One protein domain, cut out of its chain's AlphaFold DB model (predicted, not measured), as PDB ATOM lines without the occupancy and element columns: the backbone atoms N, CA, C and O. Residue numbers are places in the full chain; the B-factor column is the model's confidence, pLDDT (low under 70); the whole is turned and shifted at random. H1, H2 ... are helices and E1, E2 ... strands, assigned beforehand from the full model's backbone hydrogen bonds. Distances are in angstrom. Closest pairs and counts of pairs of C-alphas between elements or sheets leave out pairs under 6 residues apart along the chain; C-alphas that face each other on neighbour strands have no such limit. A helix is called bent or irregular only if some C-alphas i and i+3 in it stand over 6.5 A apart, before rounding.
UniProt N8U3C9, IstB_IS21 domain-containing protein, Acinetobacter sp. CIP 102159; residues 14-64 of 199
ATOM      1  N   ALA A  14      -0.840  -1.206 -81.057       60.22
ATOM      2  CA  ALA A  14      -1.799  -1.308 -79.968       60.22
ATOM      3  C   ALA A  14      -1.036  -1.272 -78.638       60.22
ATOM      4  O   ALA A  14      -0.259  -2.175 -78.327       60.22
ATOM      5  N   THR A  15      -1.247  -0.221 -77.846       64.94
ATOM      6  CA  THR A  15      -0.567  -0.066 -76.554       64.94
ATOM      7  C   THR A  15      -1.285  -0.847 -75.447       64.94
ATOM      8  O   THR A  15      -2.493  -1.073 -75.507       64.94
ATOM      9  N   LYS A  16      -0.563  -1.215 -74.376       70.88
ATOM     10  CA  LYS A  16      -1.157  -1.810 -73.155       70.88
ATOM     11  C   LYS A  16      -2.011  -0.818 -72.351       70.88
ATOM     12  O   LYS A  16      -2.685  -1.209 -71.404       70.88
ATOM     13  N   THR A  17      -1.948   0.470 -72.690       81.38
ATOM     14  CA  THR A  17      -2.737   1.520 -72.047       81.38
ATOM     15  C   THR A  17      -4.163   1.533 -72.592       81.38
ATOM     16  O   THR A  17      -4.375   1.463 -73.800       81.38
ATOM     17  N   VAL A  18      -5.147   1.637 -71.701       88.75
ATOM     18  CA  VAL A  18      -6.571   1.706 -72.055       88.75
ATOM     19  C   VAL A  18      -7.110   3.118 -71.867       88.75
ATOM     20  O   VAL A  18      -6.645   3.874 -71.015       88.75
ATOM     21  N   CYS A  19      -8.099   3.481 -72.676       88.00
ATOM     22  CA  CYS A  19      -8.828   4.730 -72.525       88.00
ATOM     23  C   CYS A  19      -9.682   4.707 -71.240       88.00
ATOM     24  O   CYS A  19     -10.403   3.732 -71.034       88.00
ATOM     25  N   PRO A  20      -9.695   5.773 -70.417       90.19
ATOM     26  CA  PRO A  20     -10.513   5.825 -69.202       90.19
ATOM     27  C   PRO A  20     -12.023   5.957 -69.472       90.19
ATOM     28  O   PRO A  20     -12.819   5.616 -68.606       90.19
ATOM     29  N   ILE A  21     -12.419   6.438 -70.656       91.94
ATOM     30  CA  ILE A  21     -13.826   6.659 -71.035       91.94
ATOM     31  C   ILE A  21     -14.427   5.384 -71.634       91.94
ATOM     32  O   ILE A  21     -15.506   4.953 -71.238       91.94
ATOM     33  N   HIS A  22     -13.713   4.758 -72.574       88.25
ATOM     34  CA  HIS A  22     -14.236   3.632 -73.357       88.25
ATOM     35  C   HIS A  22     -13.614   2.276 -73.022       88.25
ATOM     36  O   HIS A  22     -14.015   1.278 -73.609       88.25
ATOM     37  N   GLN A  23     -12.618   2.231 -72.131       88.44
ATOM     38  CA  GLN A  23     -11.941   1.004 -71.674       88.44
ATOM     39  C   GLN A  23     -11.363   0.124 -72.800       88.44
ATOM     40  O   GLN A  23     -11.154  -1.073 -72.626       88.44
ATOM     41  N   ILE A  24     -11.054   0.720 -73.956       87.81
ATOM     42  CA  ILE A  24     -10.395   0.050 -75.086       87.81
ATOM     43  C   ILE A  24      -8.913   0.439 -75.181       87.81
ATOM     44  O   ILE A  24      -8.554   1.536 -74.732       87.81
ATOM     45  N   PRO A  25      -8.053  -0.400 -75.795       87.44
ATOM     46  CA  PRO A  25      -6.651  -0.063 -76.029       87.44
ATOM     47  C   PRO A  25      -6.520   1.239 -76.820       87.44
ATOM     48  O   PRO A  25      -7.201   1.432 -77.833       87.44
ATOM     49  N   VAL A  26      -5.644   2.132 -76.362       88.69
ATOM     50  CA  VAL A  26      -5.288   3.322 -77.138       88.69
ATOM     51  C   VAL A  26      -4.242   2.950 -78.182       88.69
ATOM     52  O   VAL A  26      -3.348   2.132 -77.945       88.69
ATOM     53  N   MET A  27      -4.375   3.546 -79.357       86.75
ATOM     54  CA  MET A  27      -3.418   3.420 -80.447       86.75
ATOM     55  C   MET A  27      -2.392   4.544 -80.339       86.75
ATOM     56  O   MET A  27      -2.747   5.666 -79.972       86.75
ATOM     57  N   GLU A  28      -1.136   4.250 -80.646       83.19
ATOM     58  CA  GLU A  28      -0.089   5.263 -80.728       83.19
ATOM     59  C   GLU A  28       0.142   5.647 -82.191       83.19
ATOM     60  O   GLU A  28       0.380   4.787 -83.038       83.19
ATOM     61  N   ILE A  29       0.016   6.938 -82.497       82.50
ATOM     62  CA  ILE A  29       0.284   7.505 -83.821       82.50
ATOM     63  C   ILE A  29       1.262   8.660 -83.632       82.50
ATOM     64  O   ILE A  29       0.926   9.637 -82.968       82.50
ATOM     65  N   ALA A  30       2.458   8.558 -84.220       81.19
ATOM     66  CA  ALA A  30       3.487   9.603 -84.158       81.19
ATOM     67  C   ALA A  30       3.780  10.104 -82.721       81.19
ATOM     68  O   ALA A  30       3.911  11.301 -82.491       81.19
ATOM     69  N   GLY A  31       3.836   9.190 -81.742       81.94
ATOM     70  CA  GLY A  31       4.077   9.509 -80.325       81.94
ATOM     71  C   GLY A  31       2.847   9.988 -79.540       81.94
ATOM     72  O   GLY A  31       2.945  10.264 -78.344       81.94
ATOM     73  N   HIS A  32       1.674  10.074 -80.172       82.62
ATOM     74  CA  HIS A  32       0.426  10.470 -79.521       82.62
ATOM     75  C   HIS A  32      -0.483   9.269 -79.264       82.62
ATOM     76  O   HIS A  32      -0.817   8.513 -80.177       82.62
ATOM     77  N   LYS A  33      -0.937   9.128 -78.014       86.81
ATOM     78  CA  LYS A  33      -1.891   8.094 -77.596       86.81
ATOM     79  C   LYS A  33      -3.319   8.567 -77.829       86.81
ATOM     80  O   LYS A  33      -3.752   9.557 -77.245       86.81
ATOM     81  N   LEU A  34      -4.055   7.842 -78.661       88.38
ATOM     82  CA  LEU A  34      -5.391   8.219 -79.114       88.38
ATOM     83  C   LEU A  34      -6.372   7.072 -78.861       88.38
ATOM     84  O   LEU A  34      -6.097   5.911 -79.160       88.38
ATOM     85  N   CYS A  35      -7.551   7.391 -78.333       91.31
ATOM     86  CA  CYS A  35      -8.661   6.446 -78.298       91.31
ATOM     87  C   CYS A  35      -9.508   6.603 -79.567       91.31
ATOM     88  O   CYS A  35     -10.012   7.691 -79.849       91.31
ATOM     89  N   LYS A  36      -9.713   5.508 -80.309       89.00
ATOM     90  CA  LYS A  36     -10.510   5.503 -81.547       89.00
ATOM     91  C   LYS A  36     -11.963   5.945 -81.326       89.00
ATOM     92  O   LYS A  36     -12.529   6.607 -82.192       89.00
ATOM     93  N   LEU A  37     -12.565   5.572 -80.194       91.88
ATOM     94  CA  LEU A  37     -13.949   5.931 -79.871       91.88
ATOM     95  C   LEU A  37     -14.065   7.400 -79.449       91.88
ATOM     96  O   LEU A  37     -14.871   8.102 -80.050       91.88
ATOM     97  N   CYS A  38     -13.190   7.896 -78.561       91.44
ATOM     98  CA  CYS A  38     -13.120   9.333 -78.252       91.44
ATOM     99  C   CYS A  38     -12.943  10.181 -79.516       91.44
ATOM    100  O   CYS A  38     -13.684  11.134 -79.720       91.44
ATOM    101  N   ALA A  39     -11.998   9.822 -80.393       90.50
ATOM    102  CA  ALA A  39     -11.759  10.571 -81.625       90.50
ATOM    103  C   ALA A  39     -13.005  10.598 -82.528       90.50
ATOM    104  O   ALA A  39     -13.357  11.645 -83.070       90.50
ATOM    105  N   LYS A  40     -13.708   9.462 -82.651       93.06
ATOM    106  CA  LYS A  40     -14.966   9.373 -83.402       93.06
ATOM    107  C   LYS A  40     -16.059  10.254 -82.787       93.06
ATOM    108  O   LYS A  40     -16.749  10.948 -83.525       93.06
ATOM    109  N   GLU A  41     -16.215  10.233 -81.467       93.75
ATOM    110  CA  GLU A  41     -17.206  11.043 -80.750       93.75
ATOM    111  C   GLU A  41     -16.921  12.537 -80.875       93.75
ATOM    112  O   GLU A  41     -17.835  13.290 -81.180       93.75
ATOM    113  N   THR A  42     -15.667  12.970 -80.723       92.69
ATOM    114  CA  THR A  42     -15.286  14.380 -80.879       92.69
ATOM    115  C   THR A  42     -15.559  14.888 -82.291       92.69
ATOM    116  O   THR A  42     -16.110  15.976 -82.446       92.69
ATOM    117  N   ILE A  43     -15.228  14.104 -83.323       93.00
ATOM    118  CA  ILE A  43     -15.551  14.455 -84.715       93.00
ATOM    119  C   ILE A  43     -17.068  14.513 -84.915       93.00
ATOM    120  O   ILE A  43     -17.572  15.426 -85.560       93.00
ATOM    121  N   HIS A  44     -17.815  13.562 -84.356       93.19
ATOM    122  CA  HIS A  44     -19.269  13.559 -84.475       93.19
ATOM    123  C   HIS A  44     -19.913  14.759 -83.763       93.19
ATOM    124  O   HIS A  44     -20.798  15.407 -84.315       93.19
ATOM    125  N   GLN A  45     -19.438  15.100 -82.565       93.62
ATOM    126  CA  GLN A  45     -19.891  16.264 -81.802       93.62
ATOM    127  C   GLN A  45     -19.566  17.572 -82.526       93.62
ATOM    128  O   GLN A  45     -20.424  18.450 -82.592       93.62
ATOM    129  N   SER A  46     -18.365  17.702 -83.101       93.62
ATOM    130  CA  SER A  46     -17.996  18.897 -83.863       93.62
ATOM    131  C   SER A  46     -18.816  19.036 -85.144       93.62
ATOM    132  O   SER A  46     -19.226  20.143 -85.474       93.62
ATOM    133  N   GLN A  47     -19.131  17.925 -85.821       93.81
ATOM    134  CA  GLN A  47     -20.042  17.911 -86.969       93.81
ATOM    135  C   GLN A  47     -21.450  18.374 -86.585       93.81
ATOM    136  O   GLN A  47     -21.974  19.279 -87.225       93.81
ATOM    137  N   ILE A  48     -22.034  17.827 -85.511       94.69
ATOM    138  CA  ILE A  48     -23.358  18.247 -85.022       94.69
ATOM    139  C   ILE A  48     -23.363  19.737 -84.658       94.69
ATOM    140  O   ILE A  48     -24.289  20.458 -85.027       94.69
ATOM    141  N   ALA A  49     -22.337  20.206 -83.941       94.00
ATOM    142  CA  ALA A  49     -22.231  21.606 -83.537       94.00
ATOM    143  C   ALA A  49     -22.124  22.541 -84.751       94.00
ATOM    144  O   ALA A  49     -22.842  23.537 -84.826       94.00
ATOM    145  N   TYR A  50     -21.286  22.181 -85.725       93.88
ATOM    146  CA  TYR A  50     -21.123  22.932 -86.965       93.88
ATOM    147  C   TYR A  50     -22.413  22.966 -87.796       93.88
ATOM    148  O   TYR A  50     -22.816  24.019 -88.289       93.88
ATOM    149  N   GLU A  51     -23.102  21.830 -87.927       92.12
ATOM    150  CA  GLU A  51     -24.386  21.760 -88.623       92.12
ATOM    151  C   GLU A  51     -25.443  22.635 -87.940       92.12
ATOM    152  O   GLU A  51     -26.159  23.371 -88.622       92.12
ATOM    153  N   ALA A  52     -25.520  22.608 -86.607       90.94
ATOM    154  CA  ALA A  52     -26.440  23.444 -85.843       90.94
ATOM    155  C   ALA A  52     -26.156  24.945 -86.036       90.94
ATOM    156  O   ALA A  52     -27.084  25.719 -86.286       90.94
ATOM    157  N   GLU A  53     -24.884  25.350 -85.988       94.06
ATOM    158  CA  GLU A  53     -24.458  26.735 -86.226       94.06
ATOM    159  C   GLU A  53     -24.808  27.201 -87.645       94.06
ATOM    160  O   GLU A  53     -25.351  28.295 -87.840       94.06
ATOM    161  N   LEU A  54     -24.574  26.349 -88.648       92.50
ATOM    162  CA  LEU A  54     -24.926  26.643 -90.032       92.50
ATOM    163  C   LEU A  54     -26.442  26.805 -90.204       92.50
ATOM    164  O   LEU A  54     -26.889  27.770 -90.829       92.50
ATOM    165  N   GLN A  55     -27.247  25.901 -89.634       88.88
ATOM    166  CA  GLN A  55     -28.710  26.011 -89.677       88.88
ATOM    167  C   GLN A  55     -29.196  27.308 -89.022       88.88
ATOM    168  O   GLN A  55     -30.072  27.985 -89.566       88.88
ATOM    169  N   GLN A  56     -28.600  27.694 -87.893       89.75
ATOM    170  CA  GLN A  56     -28.928  28.937 -87.206       89.75
ATOM    171  C   GLN A  56     -28.602  30.167 -88.064       89.75
ATOM    172  O   GLN A  56     -29.451  31.051 -88.211       89.75
ATOM    173  N   CYS A  57     -27.419  30.210 -88.680       91.75
ATOM    174  CA  CYS A  57     -27.030  31.292 -89.586       91.75
ATOM    175  C   CYS A  57     -27.993  31.413 -90.777       91.75
ATOM    176  O   CYS A  57     -28.464  32.509 -91.098       91.75
ATOM    177  N   LEU A  58     -28.335  30.290 -91.414       90.50
ATOM    178  CA  LEU A  58     -29.256  30.261 -92.555       90.50
ATOM    179  C   LEU A  58     -30.654  30.749 -92.172       90.50
ATOM    180  O   LEU A  58     -31.266  31.535 -92.895       90.50
ATOM    181  N   LEU A  59     -31.160  30.316 -91.022       89.44
ATOM    182  CA  LEU A  59     -32.444  30.762 -90.501       89.44
ATOM    183  C   LEU A  59     -32.458  32.274 -90.239       89.44
ATOM    184  O   LEU A  59     -33.406  32.953 -90.635       89.44
ATOM    185  N   GLN A  60     -31.409  32.820 -89.621       90.00
ATOM    186  CA  GLN A  60     -31.295  34.263 -89.387       90.00
ATOM    187  C   GLN A  60     -31.302  35.053 -90.700       90.00
ATOM    188  O   GLN A  60     -31.984  36.073 -90.803       90.00
ATOM    189  N   GLN A  61     -30.598  34.561 -91.723       91.56
ATOM    190  CA  GLN A  61     -30.625  35.161 -93.056       91.56
ATOM    191  C   GLN A  61     -32.025  35.110 -93.675       91.56
ATOM    192  O   GLN A  61     -32.500  36.123 -94.187       91.56
ATOM    193  N   LYS A  62     -32.723  33.973 -93.586       92.00
ATOM    194  CA  LYS A  62     -34.104  33.844 -94.073       92.00
ATOM    195  C   LYS A  62     -35.052  34.815 -93.377       92.00
ATOM    196  O   LYS A  62     -35.828  35.487 -94.048       92.00
ATOM    197  N   ILE A  63     -34.970  34.926 -92.053       91.00
ATOM    198  CA  ILE A  63     -35.791  35.861 -91.278       91.00
ATOM    199  C   ILE A  63     -35.483  37.304 -91.689       91.00
ATOM    200  O   ILE A  63     -36.406  38.069 -91.956       91.00
ATOM    201  N   LYS A  64     -34.204  37.672 -91.825       90.31
ATOM    202  CA  LYS A  64     -33.797  39.003 -92.301       90.31
ATOM    203  C   LYS A  64     -34.352  39.306 -93.698       90.31
ATOM    204  O   LYS A  64     -34.832  40.408 -93.946       90.31
TER     205      LYS A  64
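What this domain is: This is residues 14 to 64 of the 199 residues of the protein "IstB_IS21 domain-containing protein" of Acinetobacter sp. CIP 102159 (UniProt N8U3C9). A small head of three short strands, E1, E2 and E3, sits at one end of one long helix, H1, whose residues 39 to 64 stick out from it like a handle. The strands form an antiparallel sheet in the order E1, E2, E3, and H1 makes most of the length of the whole. The printed part has 51 residues, with three named strands followed by one named helix along the chain, E1, E2, E3 and H1, and its class is mixed, helices and strands. It is extended, with a radius of gyration of the C-alphas of 17.3 A, and the C-alphas span 56 by 22 by 10 A.

Where its parts are: E1 covers residues 14 to 18 and begins at C-alpha 14, at (-1.799, -1.308, -79.968); it is 9.7 A long from first to last C-alpha. E2 covers residues 25 to 29 and is 12.9 A long. E3 covers residues 32 to 34 and is 6.3 A long. H1 covers residues 36 to 64 and is 42.2 A long, from C-alpha 36 at (-10.510, 5.503, -81.547) to C-alpha 64 at (-33.797, 39.003, -92.301); it is not bent.

How they stand to each other: E1, E2 and E3 make a meander, each strand the antiparallel neighbour of the one before. E1 and E2 are a hairpin, with 127 degrees between their directions; N 26 and O 17 are 2.9 A apart, within hydrogen-bond range. E2 and E3 are a hairpin too, with 142 degrees between their directions; N 27 and O 34 are within hydrogen-bond range at 2.9 A, and so are N 32 and O 29 at 2.9 A. E1 and E3 are the edge strands and E2 is the inner one. The pairing is staggered: E2 pairs with E1 over residues 25 to 27 and with E3 over residues 27 to 29. H1 is only just on the sheet, with 5 pairs of C-alphas within 10 A, and only grazes it with residues 36 to 38. The closest C-alphas of E2 and H1 are those of Val 26 and Lys 36, 7.2 A apart. In H1 every O i to N i+4 pair is within hydrogen-bond range.

The domain as a whole: The two C-alphas farthest apart are those of Lys 16 and Lys 64, 55.7 A. Residues 39 to 64, which belong to H1, stand free. The links from E2 to E3 and from E3 to H1 are tight, the link from E1 to E2 is short, and no link is long. The printed part has no cut. The mean pLDDT of the printed part is 88.4, and residues 14 to 15 are under 70.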